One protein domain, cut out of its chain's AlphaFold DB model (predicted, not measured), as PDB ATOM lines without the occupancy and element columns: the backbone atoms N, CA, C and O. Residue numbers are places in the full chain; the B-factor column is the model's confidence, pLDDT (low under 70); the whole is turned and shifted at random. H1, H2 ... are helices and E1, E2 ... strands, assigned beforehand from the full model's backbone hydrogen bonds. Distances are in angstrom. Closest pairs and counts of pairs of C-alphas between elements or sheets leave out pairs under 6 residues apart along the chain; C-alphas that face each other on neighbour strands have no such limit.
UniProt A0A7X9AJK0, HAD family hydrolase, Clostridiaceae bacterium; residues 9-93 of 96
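Overview. This is residues 9 to 93 of the 96 residues of the protein "HAD family hydrolase" of Clostridiaceae bacterium (UniProt A0A7X9AJK0). A small head, made of the strand hairpin E1 and E2 with the short helix H1 near it, forms one end of a rod, and a helical hairpin of H2 and H3 forms the longer rest. H3 folds back along the longest helix, H2, and the short H4 packs on the last residues of H3. The printed part has 85 residues, with four named helices and two named strands in the order E1, E2, H1, H2, H3, H4; the sheet, E1 - E2, is antiparallel and the class is mostly helix. The whole is loose, with a radius of gyration of the C-alphas of 16.5 A, and spans 52 by 22 by 16 A.

Arrangement. E1, residues 9 to 11, and E2, residues 14 to 17, form an antiparallel hairpin at 138 degrees, with N 9 and O 16 within hydrogen-bond range at 2.9 A. H1, residues 20 to 26, is close to but not clearly touching H2, residues 37 to 57; their closest C-alphas, of Thr 20 and Ser 38, are 6.9 A apart. H2 and H3, residues 63 to 76, touch as a helical hairpin, closest at the C-alphas of Tyr 49 and His 69, 5.5 A; they run opposite ways at a steep tilt of 36 degrees, only just steep. H3 touches H4, residues 87 to 91, with residues 73 to 76 alone; the closest C-alphas, of Phe 76 and Gly 87, are 5.4 A apart. Between H3 and H4, residues 80 to 81 pair antiparallel with residues 84 to 85. H1 and H3 are apart. In H1, H2, H3 and H4 every O i to N i+4 pair is within hydrogen-bond range.

Along the chain. E1 begins at C-alpha 9, (-17.976, 5.499, -21.143). H2 measures 30.1 A and H3 20.3 A from first to last C-alpha. H4 ends at C-alpha 91, (-45.979, -1.681, -7.846).

Size, cuts and confidence. The two C-alphas farthest apart, of Asp 12 and Gly 59, are 52.9 A apart. The printed part has no cut and no long link. Mean pLDDT of the printed part is 94.7, and no printed residue is under 70.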
ATOM      1  N   ILE A   9     -18.447   6.162 -19.922       96.94
ATOM      2  CA  ILE A   9     -17.976   5.499 -21.143       96.94
ATOM      3  C   ILE A   9     -16.448   5.540 -21.196       96.94
ATOM      4  O   ILE A   9     -15.818   6.280 -20.435       96.94
ATOM      5  N   VAL A  10     -15.867   4.819 -22.146       96.50
ATOM      6  CA  VAL A  10     -14.471   4.924 -22.565       96.50
ATOM      7  C   VAL A  10     -14.417   5.603 -23.935       96.50
ATOM      8  O   VAL A  10     -15.031   5.138 -24.886       96.50
ATOM      9  N   LEU A  11     -13.669   6.701 -24.042       95.50
ATOM     10  CA  LEU A  11     -13.412   7.408 -25.298       95.50
ATOM     11  C   LEU A  11     -11.918   7.722 -25.386       95.50
ATOM     12  O   LEU A  11     -11.353   8.280 -24.445       95.50
ATOM     13  N   ASP A  12     -11.266   7.327 -26.481       93.94
ATOM     14  CA  ASP A  12      -9.816   7.483 -26.678       93.94
ATOM     15  C   ASP A  12      -8.977   6.964 -25.489       93.94
ATOM     16  O   ASP A  12      -8.008   7.586 -25.045       93.94
ATOM     17  N   GLY A  13      -9.397   5.831 -24.910       93.94
ATOM     18  CA  GLY A  13      -8.754   5.215 -23.744       93.94
ATOM     19  C   GLY A  13      -8.978   5.946 -22.413       93.94
ATOM     20  O   GLY A  13      -8.363   5.581 -21.411       93.94
ATOM     21  N   LYS A  14      -9.845   6.966 -22.369       95.50
ATOM     22  CA  LYS A  14     -10.172   7.731 -21.158       95.50
ATOM     23  C   LYS A  14     -11.607   7.488 -20.711       95.50
ATOM     24  O   LYS A  14     -12.529   7.500 -21.519       95.50
ATOM     25  N   THR A  15     -11.798   7.358 -19.402       95.12
ATOM     26  CA  THR A  15     -13.131   7.259 -18.800       95.12
ATOM     27  C   THR A  15     -13.789   8.633 -18.719       95.12
ATOM     28  O   THR A  15     -13.248   9.546 -18.091       95.12
ATOM     29  N   ILE A  16     -14.976   8.777 -19.307       95.75
ATOM     30  CA  ILE A  16     -15.756  10.019 -19.306       95.75
ATOM     31  C   ILE A  16     -17.095   9.766 -18.619       95.75
ATOM     32  O   ILE A  16     -17.829   8.862 -19.010       95.75
ATOM     33  N   LYS A  17     -17.433  10.585 -17.614       95.31
ATOM     34  CA  LYS A  17     -18.756  10.559 -16.976       95.31
ATOM     35  C   LYS A  17     -19.783  11.311 -17.820       95.31
ATOM     36  O   LYS A  17     -19.501  12.394 -18.329       95.31
ATOM     37  N   MET A  18     -20.989  10.767 -17.920       93.88
ATOM     38  CA  MET A  18     -22.121  11.391 -18.619       93.88
ATOM     39  C   MET A  18     -23.448  10.876 -18.065       93.88
ATOM     40  O   MET A  18     -23.432  10.152 -17.084       93.88
ATOM     41  N   SER A  19     -24.591  11.280 -18.623       93.69
ATOM     42  CA  SER A  19     -25.900  10.805 -18.159       93.69
ATOM     43  C   SER A  19     -26.354   9.543 -18.898       93.69
ATOM     44  O   SER A  19     -25.888   9.276 -20.008       93.69
ATOM     45  N   THR A  20     -27.298   8.809 -18.304       94.31
ATOM     46  CA  THR A  20     -28.008   7.684 -18.936       94.31
ATOM     47  C   THR A  20     -28.559   8.056 -20.316       94.31
ATOM     48  O   THR A  20     -28.419   7.294 -21.266       94.31
ATOM     49  N   GLU A  21     -29.131   9.252 -20.466       93.81
ATOM     50  CA  GLU A  21     -29.718   9.707 -21.732       93.81
ATOM     51  C   GLU A  21     -28.653   9.824 -22.823       93.81
ATOM     52  O   GLU A  21     -28.836   9.308 -23.921       93.81
ATOM     53  N   LYS A  22     -27.493  10.416 -22.505       94.50
ATOM     54  CA  LYS A  22     -26.379  10.512 -23.459       94.50
ATOM     55  C   LYS A  22     -25.819   9.146 -23.828       94.50
ATOM     56  O   LYS A  22     -25.476   8.945 -24.989       94.50
ATOM     57  N   ILE A  23     -25.719   8.230 -22.863       95.19
ATOM     58  CA  ILE A  23     -25.294   6.855 -23.138       95.19
ATOM     59  C   ILE A  23     -26.257   6.218 -24.140       95.19
ATOM     60  O   ILE A  23     -25.814   5.765 -25.190       95.19
ATOM     61  N   ASN A  24     -27.560   6.268 -23.872       92.81
ATOM     62  CA  ASN A  24     -28.567   5.646 -24.729       92.81
ATOM     63  C   ASN A  24     -28.651   6.273 -26.128       92.81
ATOM     64  O   ASN A  24     -28.822   5.549 -27.105       92.81
ATOM     65  N   GLU A  25     -28.545   7.599 -26.234       93.69
ATOM     66  CA  GLU A  25     -28.694   8.314 -27.507       93.69
ATOM     67  C   GLU A  25     -27.440   8.254 -28.386       93.69
ATOM     68  O   GLU A  25     -27.556   8.190 -29.610       93.69
ATOM     69  N   LEU A  26     -26.247   8.312 -27.784       95.25
ATOM     70  CA  LEU A  26     -25.004   8.582 -28.516       95.25
ATOM     71  C   LEU A  26     -23.929   7.505 -28.349       95.25
ATOM     72  O   LEU A  26     -23.078   7.383 -29.225       95.25
ATOM     73  N   TYR A  27     -23.942   6.740 -27.253       95.19
ATOM     74  CA  TYR A  27     -22.812   5.884 -26.866       95.19
ATOM     75  C   TYR A  27     -23.211   4.447 -26.499       95.19
ATOM     76  O   TYR A  27     -22.456   3.751 -25.822       95.19
ATOM     77  N   ASN A  28     -24.370   3.975 -26.962       93.12
ATOM     78  CA  ASN A  28     -24.835   2.601 -26.763       93.12
ATOM     79  C   ASN A  28     -24.207   1.639 -27.791       93.12
ATOM     80  O   ASN A  28     -24.907   0.975 -28.554       93.12
ATOM     81  N   TYR A  29     -22.876   1.624 -27.838       95.50
ATOM     82  CA  TYR A  29     -22.083   0.781 -28.730       95.50
ATOM     83  C   TYR A  29     -20.891   0.198 -27.972       95.50
ATOM     84  O   TYR A  29     -20.306   0.866 -27.117       95.50
ATOM     85  N   ASP A  30     -20.506  -1.032 -28.317       95.38
ATOM     86  CA  ASP A  30     -19.457  -1.790 -27.618       95.38
ATOM     87  C   ASP A  30     -18.116  -1.038 -27.546       95.38
ATOM     88  O   ASP A  30     -17.408  -1.115 -26.539       95.38
ATOM     89  N   GLU A  31     -17.787  -0.252 -28.578       96.19
ATOM     90  CA  GLU A  31     -16.550   0.539 -28.658       96.19
ATOM     91  C   GLU A  31     -16.411   1.574 -27.533       96.19
ATOM     92  O   GLU A  31     -15.296   1.887 -27.117       96.19
ATOM     93  N   PHE A  32     -17.534   2.058 -26.995       97.00
ATOM     94  CA  PHE A  32     -17.552   3.019 -25.897       97.00
ATOM     95  C   PHE A  32     -17.574   2.350 -24.524       97.00
ATOM     96  O   PHE A  32     -17.483   3.052 -23.520       97.00
ATOM     97  N   SER A  33     -17.710   1.017 -24.453       95.69
ATOM     98  CA  SER A  33     -17.823   0.257 -23.197       95.69
ATOM     99  C   SER A  33     -18.714   0.962 -22.152       95.69
ATOM    100  O   SER A  33     -18.243   1.284 -21.052       95.69
ATOM    101  N   PRO A  34     -19.973   1.294 -22.502       95.75
ATOM    102  CA  PRO A  34     -20.821   2.119 -21.659       95.75
ATOM    103  C   PRO A  34     -21.202   1.400 -20.363       95.75
ATOM    104  O   PRO A  34     -21.511   0.211 -20.342       95.75
ATOM    105  N   VAL A  35     -21.233   2.156 -19.272       94.75
ATOM    106  CA  VAL A  35     -21.727   1.726 -17.965       94.75
ATOM    107  C   VAL A  35     -22.817   2.697 -17.545       94.75
ATOM    108  O   VAL A  35     -22.533   3.863 -17.267       94.75
ATOM    109  N   ASP A  36     -24.057   2.218 -17.475       94.50
ATOM    110  CA  ASP A  36     -25.178   2.973 -16.917       94.50
ATOM    111  C   ASP A  36     -25.286   2.711 -15.411       94.50
ATOM    112  O   ASP A  36     -25.885   1.738 -14.947       94.50
ATOM    113  N   GLY A  37     -24.685   3.604 -14.632       94.50
ATOM    114  CA  GLY A  37     -24.724   3.526 -13.182       94.50
ATOM    115  C   GLY A  37     -26.113   3.761 -12.574       94.50
ATOM    116  O   GLY A  37     -26.379   3.253 -11.487       94.50
ATOM    117  N   SER A  38     -27.030   4.437 -13.279       93.56
ATOM    118  CA  SER A  38     -28.412   4.630 -12.815       93.56
ATOM    119  C   SER A  38     -29.181   3.311 -12.802       93.56
ATOM    120  O   SER A  38     -29.939   3.041 -11.868       93.56
ATOM    121  N   ILE A  39     -28.983   2.481 -13.832       92.56
ATOM    122  CA  ILE A  39     -29.552   1.129 -13.894       92.56
ATOM    123  C   ILE A  39     -28.927   0.233 -12.825       92.56
ATOM    124  O   ILE A  39     -29.648  -0.505 -12.156       92.56
ATOM    125  N   ILE A  40     -27.613   0.329 -12.617       94.12
ATOM    126  CA  ILE A  40     -26.922  -0.446 -11.578       94.12
ATOM    127  C   ILE A  40     -27.461  -0.085 -10.184       94.12
ATOM    128  O   ILE A  40     -27.804  -0.985  -9.419       94.12
ATOM    129  N   GLU A  41     -27.617   1.207  -9.872       94.06
ATOM    130  CA  GLU A  41     -28.208   1.651  -8.600       94.06
ATOM    131  C   GLU A  41     -29.641   1.129  -8.442       94.06
ATOM    132  O   GLU A  41     -30.035   0.672  -7.369       94.06
ATOM    133  N   PHE A  42     -30.438   1.181  -9.512       94.12
ATOM    134  CA  PHE A  42     -31.792   0.638  -9.494       94.12
ATOM    135  C   PHE A  42     -31.803  -0.855  -9.162       94.12
ATOM    136  O   PHE A  42     -32.563  -1.253  -8.283       94.12
ATOM    137  N   CYS A  43     -30.964  -1.663  -9.813       94.12
ATOM    138  CA  CYS A  43     -30.897  -3.102  -9.564       94.12
ATOM    139  C   CYS A  43     -30.501  -3.417  -8.116       94.12
ATOM    140  O   CYS A  43     -31.127  -4.275  -7.498       94.12
ATOM    141  N   ASP A  44     -29.526  -2.694  -7.556       95.75
ATOM    142  CA  ASP A  44     -29.124  -2.825  -6.149       95.75
ATOM    143  C   ASP A  44     -30.298  -2.544  -5.194       95.75
ATOM    144  O   ASP A  44     -30.642  -3.354  -4.330       95.75
ATOM    145  N   LYS A  45     -30.993  -1.418  -5.394       95.69
ATOM    146  CA  LYS A  45     -32.139  -1.046  -4.550       95.69
ATOM    147  C   LYS A  45     -33.352  -1.942  -4.756       95.69
ATOM    148  O   LYS A  45     -34.090  -2.190  -3.803       95.69
ATOM    149  N   PHE A  46     -33.566  -2.434  -5.969       96.31
ATOM    150  CA  PHE A  46     -34.643  -3.366  -6.268       96.31
ATOM    151  C   PHE A  46     -34.387  -4.746  -5.654       96.31
ATOM    152  O   PHE A  46     -35.316  -5.346  -5.119       96.31
ATOM    153  N   ALA A  47     -33.138  -5.219  -5.634       97.50
ATOM    154  CA  ALA A  47     -32.778  -6.448  -4.930       97.50
ATOM    155  C   ALA A  47     -33.104  -6.341  -3.431       97.50
ATOM    156  O   ALA A  47     -33.851  -7.168  -2.910       97.50
ATOM    157  N   ALA A  48     -32.672  -5.261  -2.769       97.25
ATOM    158  CA  ALA A  48     -32.994  -5.017  -1.360       97.25
ATOM    159  C   ALA A  48     -34.514  -4.930  -1.099       97.25
ATOM    160  O   ALA A  48     -35.018  -5.420  -0.086       97.25
ATOM    161  N   TYR A  49     -35.267  -4.330  -2.027       97.81
ATOM    162  CA  TYR A  49     -36.727  -4.268  -1.962       97.81
ATOM    163  C   TYR A  49     -37.367  -5.662  -2.019       97.81
ATOM    164  O   TYR A  49     -38.210  -5.993  -1.182       97.81
ATOM    165  N   MET A  50     -36.922  -6.502  -2.956       97.81
ATOM    166  CA  MET A  50     -37.393  -7.879  -3.117       97.81
ATOM    167  C   MET A  50     -37.033  -8.768  -1.923       97.81
ATOM    168  O   MET A  50     -37.858  -9.564  -1.476       97.81
ATOM    169  N   GLU A  51     -35.832  -8.615  -1.369       97.19
ATOM    170  CA  GLU A  51     -35.402  -9.332  -0.166       97.19
ATOM    171  C   GLU A  51     -36.283  -8.988   1.039       97.19
ATOM    172  O   GLU A  51     -36.728  -9.885   1.765       97.19
ATOM    173  N   ALA A  52     -36.600  -7.702   1.227       97.50
ATOM    174  CA  ALA A  52     -37.513  -7.263   2.275       97.50
ATOM    175  C   ALA A  52     -38.933  -7.809   2.049       97.50
ATOM    176  O   ALA A  52     -39.543  -8.334   2.983       97.50
ATOM    177  N   TYR A  53     -39.437  -7.751   0.811       97.38
ATOM    178  CA  TYR A  53     -40.746  -8.296   0.443       97.38
ATOM    179  C   TYR A  53     -40.861  -9.787   0.782       97.38
ATOM    180  O   TYR A  53     -41.796 -10.197   1.476       97.38
ATOM    181  N   LEU A  54     -39.899 -10.598   0.327       97.38
ATOM    182  CA  LEU A  54     -39.895 -12.046   0.540       97.38
ATOM    183  C   LEU A  54     -39.764 -12.395   2.021       97.38
ATOM    184  O   LEU A  54     -40.506 -13.244   2.513       97.38
ATOM    185  N   SER A  55     -38.882 -11.708   2.746       97.50
ATOM    186  CA  SER A  55     -38.725 -11.896   4.192       97.50
ATOM    187  C   SER A  55     -40.056 -11.690   4.919       97.50
ATOM    188  O   SER A  55     -40.502 -12.569   5.659       97.50
ATOM    189  N   ILE A  56     -40.747 -10.581   4.627       96.56
ATOM    190  CA  ILE A  56     -42.040 -10.246   5.232       96.56
ATOM    191  C   ILE A  56     -43.108 -11.275   4.849       96.56
ATOM    192  O   ILE A  56     -43.826 -11.762   5.724       96.56
ATOM    193  N   LYS A  57     -43.199 -11.657   3.567       95.81
ATOM    194  CA  LYS A  57     -44.154 -12.674   3.089       95.81
ATOM    195  C   LYS A  57     -43.929 -14.049   3.721       95.81
ATOM    196  O   LYS A  57     -44.897 -14.781   3.909       95.81
ATOM    197  N   HIS A  58     -42.694 -14.384   4.086       96.44
ATOM    198  CA  HIS A  58     -42.344 -15.632   4.771       96.44
ATOM    199  C   HIS A  58     -42.353 -15.530   6.307       96.44
ATOM    200  O   HIS A  58     -41.961 -16.477   6.985       96.44
ATOM    201  N   GLY A  59     -42.836 -14.418   6.872       94.88
ATOM    202  CA  GLY A  59     -43.026 -14.250   8.316       94.88
ATOM    203  C   GLY A  59     -41.802 -13.734   9.080       94.88
ATOM    204  O   GLY A  59     -41.876 -13.569  10.296       94.88
ATOM    205  N   ILE A  60     -40.698 -13.426   8.394       95.31
ATOM    206  CA  ILE A  60     -39.527 -12.768   8.979       95.31
ATOM    207  C   ILE A  60     -39.730 -11.256   8.835       95.31
ATOM    208  O   ILE A  60     -39.459 -10.674   7.787       95.31
ATOM    209  N   THR A  61     -40.260 -10.615   9.879       95.81
ATOM    210  CA  THR A  61     -40.664  -9.202   9.815       95.81
ATOM    211  C   THR A  61     -40.268  -8.395  11.051       95.81
ATOM    212  O   THR A  61     -40.165  -8.914  12.161       95.81
ATOM    213  N   SER A  62     -40.051  -7.097  10.844       96.06
ATOM    214  CA  SER A  62     -39.867  -6.079  11.881       96.06
ATOM    215  C   SER A  62     -40.370  -4.730  11.361       96.06
ATOM    216  O   SER A  62     -40.459  -4.541  10.145       96.06
ATOM    217  N   GLY A  63     -40.660  -3.775  12.254       96.44
ATOM    218  CA  GLY A  63     -41.078  -2.422  11.850       96.44
ATOM    219  C   GLY A  63     -40.092  -1.776  10.871       96.44
ATOM    220  O   GLY A  63     -40.484  -1.364   9.787       96.44
ATOM    221  N   ASN A  64     -38.794  -1.840  11.185       96.06
ATOM    222  CA  ASN A  64     -37.731  -1.306  10.331       96.06
ATOM    223  C   ASN A  64     -37.694  -1.953   8.936       96.06
ATOM    224  O   ASN A  64     -37.396  -1.276   7.958       96.06
ATOM    225  N   LEU A  65     -37.986  -3.255   8.830       95.81
ATOM    226  CA  LEU A  65     -37.987  -3.957   7.544       95.81
ATOM    227  C   LEU A  65     -39.176  -3.529   6.673       95.81
ATOM    228  O   LEU A  65     -39.019  -3.301   5.474       95.81
ATOM    229  N   VAL A  66     -40.353  -3.374   7.287       97.12
ATOM    230  CA  VAL A  66     -41.554  -2.863   6.611       97.12
ATOM    231  C   VAL A  66     -41.341  -1.420   6.156       97.12
ATOM    232  O   VAL A  66     -41.685  -1.075   5.024       97.12
ATOM    233  N   ASP A  67     -40.755  -0.584   7.010       97.31
ATOM    234  CA  ASP A  67     -40.475   0.813   6.686       97.31
ATOM    235  C   ASP A  67     -39.419   0.927   5.582       97.31
ATOM    236  O   ASP A  67     -39.650   1.632   4.601       97.31
ATOM    237  N   GLY A  68     -38.339   0.141   5.643       96.69
ATOM    238  CA  GLY A  68     -37.331   0.077   4.582       96.69
ATOM    239  C   GLY A  68     -37.918  -0.327   3.225       96.69
ATOM    240  O   GLY A  68     -37.642   0.313   2.209       96.69
ATOM    241  N   HIS A  69     -38.804  -1.327   3.204       97.62
ATOM    242  CA  HIS A  69     -39.544  -1.705   1.999       97.62
ATOM    243  C   HIS A  69     -40.415  -0.547   1.475       97.62
ATOM    244  O   HIS A  69     -40.403  -0.234   0.283       97.62
ATOM    245  N   ARG A  70     -41.169   0.125   2.353       97.12
ATOM    246  CA  ARG A  70     -42.030   1.262   1.979       97.12
ATOM    247  C   ARG A  70     -41.233   2.460   1.472       97.12
ATOM    248  O   ARG A  70     -41.678   3.119   0.533       97.12
ATOM    249  N   ASP A  71     -40.074   2.736   2.051       96.81
ATOM    250  CA  ASP A  71     -39.217   3.846   1.640       96.81
ATOM    251  C   ASP A  71     -38.582   3.594   0.273       96.81
ATOM    252  O   ASP A  71     -38.583   4.491  -0.576       96.81
ATOM    253  N   LEU A  72     -38.142   2.361   0.003       96.44
ATOM    254  CA  LEU A  72     -37.703   1.955  -1.333       96.44
ATOM    255  C   LEU A  72     -38.839   2.081  -2.354       96.44
ATOM    256  O   LEU A  72     -38.639   2.690  -3.405       96.44
ATOM    257  N   TYR A  73     -40.049   1.620  -2.025       96.31
ATOM    258  CA  TYR A  73     -41.216   1.825  -2.888       96.31
ATOM    259  C   TYR A  73     -41.448   3.312  -3.189       96.31
ATOM    260  O   TYR A  73     -41.501   3.704  -4.352       96.31
ATOM    261  N   ARG A  74     -41.510   4.177  -2.167       95.06
ATOM    262  CA  ARG A  74     -41.714   5.629  -2.348       95.06
ATOM    263  C   ARG A  74     -40.648   6.267  -3.238       95.06
ATOM    264  O   ARG A  74     -40.973   7.154  -4.025       95.06
ATOM    265  N   ARG A  75     -39.393   5.820  -3.126       93.69
ATOM    266  CA  ARG A  75     -38.269   6.334  -3.918       93.69
ATOM    267  C   ARG A  75     -38.396   6.006  -5.410       93.69
ATOM    268  O   ARG A  75     -37.956   6.812  -6.231       93.69
ATOM    269  N   PHE A  76     -38.977   4.858  -5.767       93.31
ATOM    270  CA  PHE A  76     -38.992   4.355  -7.148       93.31
ATOM    271  C   PHE A  76     -40.377   4.310  -7.818       93.31
ATOM    272  O   PHE A  76     -40.425   4.273  -9.044       93.31
ATOM    273  N   ALA A  77     -41.486   4.423  -7.078       88.62
ATOM    274  CA  ALA A  77     -42.866   4.250  -7.568       88.62
ATOM    275  C   ALA A  77     -43.292   5.151  -8.746       88.62
ATOM    276  O   ALA A  77     -44.325   4.914  -9.361       88.62
ATOM    277  N   ARG A  78     -42.545   6.215  -9.061       87.81
ATOM    278  CA  ARG A  78     -42.810   7.104 -10.213       87.81
ATOM    279  C   ARG A  78     -41.547   7.456 -10.993       87.81
ATOM    280  O   ARG A  78     -41.493   8.491 -11.657       87.81
ATOM    281  N   LYS A  79     -40.493   6.652 -10.848       91.69
ATOM    282  CA  LYS A  79     -39.199   6.931 -11.467       91.69
ATOM    283  C   LYS A  79     -39.143   6.295 -12.854       91.69
ATOM    284  O   LYS A  79     -39.606   5.175 -13.056       91.69
ATOM    285  N   LYS A  80     -38.530   7.011 -13.795       92.75
ATOM    286  CA  LYS A  80     -38.110   6.474 -15.090       92.75
ATOM    287  C   LYS A  80     -36.593   6.515 -15.177       92.75
ATOM    288  O   LYS A  80     -35.992   7.486 -14.719       92.75
ATOM    289  N   ILE A  81     -35.987   5.469 -15.729       91.25
ATOM    290  CA  ILE A  81     -34.533   5.375 -15.923       91.25
ATOM    291  C   ILE A  81     -34.291   4.897 -17.348       91.25
ATOM    292  O   ILE A  81     -34.816   3.858 -17.734       91.25
ATOM    293  N   GLY A  82     -33.567   5.678 -18.154       85.88
ATOM    294  CA  GLY A  82     -33.276   5.309 -19.546       85.88
ATOM    295  C   GLY A  82     -34.518   5.042 -20.402       85.88
ATOM    296  O   GLY A  82     -34.477   4.207 -21.295       85.88
ATOM    297  N   GLY A  83     -35.640   5.707 -20.103       87.38
ATOM    298  CA  GLY A  83     -36.927   5.486 -20.775       87.38
ATOM    299  C   GLY A  83     -37.769   4.331 -20.213       87.38
ATOM    300  O   GLY A  83     -38.932   4.201 -20.589       87.38
ATOM    301  N   ILE A  84     -37.237   3.541 -19.277       88.69
ATOM    302  CA  ILE A  84     -37.940   2.429 -18.626       88.69
ATOM    303  C   ILE A  84     -38.744   2.959 -17.437       88.69
ATOM    304  O   ILE A  84     -38.199   3.653 -16.576       88.69
ATOM    305  N   ASP A  85     -40.033   2.618 -17.371       92.88
ATOM    306  CA  ASP A  85     -40.880   2.900 -16.211       92.88
ATOM    307  C   ASP A  85     -40.646   1.857 -15.114       92.88
ATOM    308  O   ASP A  85     -41.251   0.785 -15.094       92.88
ATOM    309  N   VAL A  86     -39.711   2.164 -14.217       93.00
ATOM    310  CA  VAL A  86     -39.333   1.250 -13.136       93.00
ATOM    311  C   VAL A  86     -40.333   1.263 -11.979       93.00
ATOM    312  O   VAL A  86     -40.330   0.341 -11.165       93.00
ATOM    313  N   GLY A  87     -41.222   2.261 -11.916       93.19
ATOM    314  CA  GLY A  87     -42.275   2.331 -10.904       93.19
ATOM    315  C   GLY A  87     -43.251   1.162 -11.004       93.19
ATOM    316  O   GLY A  87     -43.577   0.547  -9.991       93.19
ATOM    317  N   VAL A  88     -43.607   0.778 -12.235       93.31
ATOM    318  CA  VAL A  88     -44.493  -0.365 -12.514       93.31
ATOM    319  C   VAL A  88     -43.931  -1.679 -11.958       93.31
ATOM    320  O   VAL A  88     -44.684  -2.533 -11.497       93.31
ATOM    321  N   ILE A  89     -42.604  -1.839 -11.962       92.62
ATOM    322  CA  ILE A  89     -41.944  -3.034 -11.420       92.62
ATOM    323  C   ILE A  89     -42.117  -3.085  -9.895       92.62
ATOM    324  O   ILE A  89     -42.452  -4.129  -9.341       92.62
ATOM    325  N   PHE A  90     -41.933  -1.950  -9.216       94.06
ATOM    326  CA  PHE A  90     -42.115  -1.839  -7.768       94.06
ATOM    327  C   PHE A  90     -43.582  -2.016  -7.343       94.06
ATOM    328  O   PHE A  90     -43.842  -2.634  -6.312       94.06
ATOM    329  N   ASP A  91     -44.544  -1.530  -8.132       93.88
ATOM    330  CA  ASP A  91     -45.979  -1.681  -7.846       93.88
ATOM    331  C   ASP A  91     -46.408  -3.146  -7.689       93.88
ATOM    332  O   ASP A  91     -47.251  -3.451  -6.843       93.88
ATOM    333  N   TYR A  92     -45.792  -4.060  -8.444       93.38
ATOM    334  CA  TYR A  92     -46.125  -5.485  -8.411       93.38
ATOM    335  C   TYR A  92     -45.824  -6.156  -7.060       93.38
ATOM    336  O   TYR A  92     -46.492  -7.118  -6.681       93.38
ATOM    337  N   PHE A  93     -44.847  -5.640  -6.310       94.38
ATOM    338  CA  PHE A  93     -44.405  -6.218  -5.036       94.38
ATOM    339  C   PHE A  93     -44.720  -5.312  -3.845       94.38
ATOM    340  O   PHE A  93     -44.135  -5.435  -2.771       94.38
TER     341      PHE A  93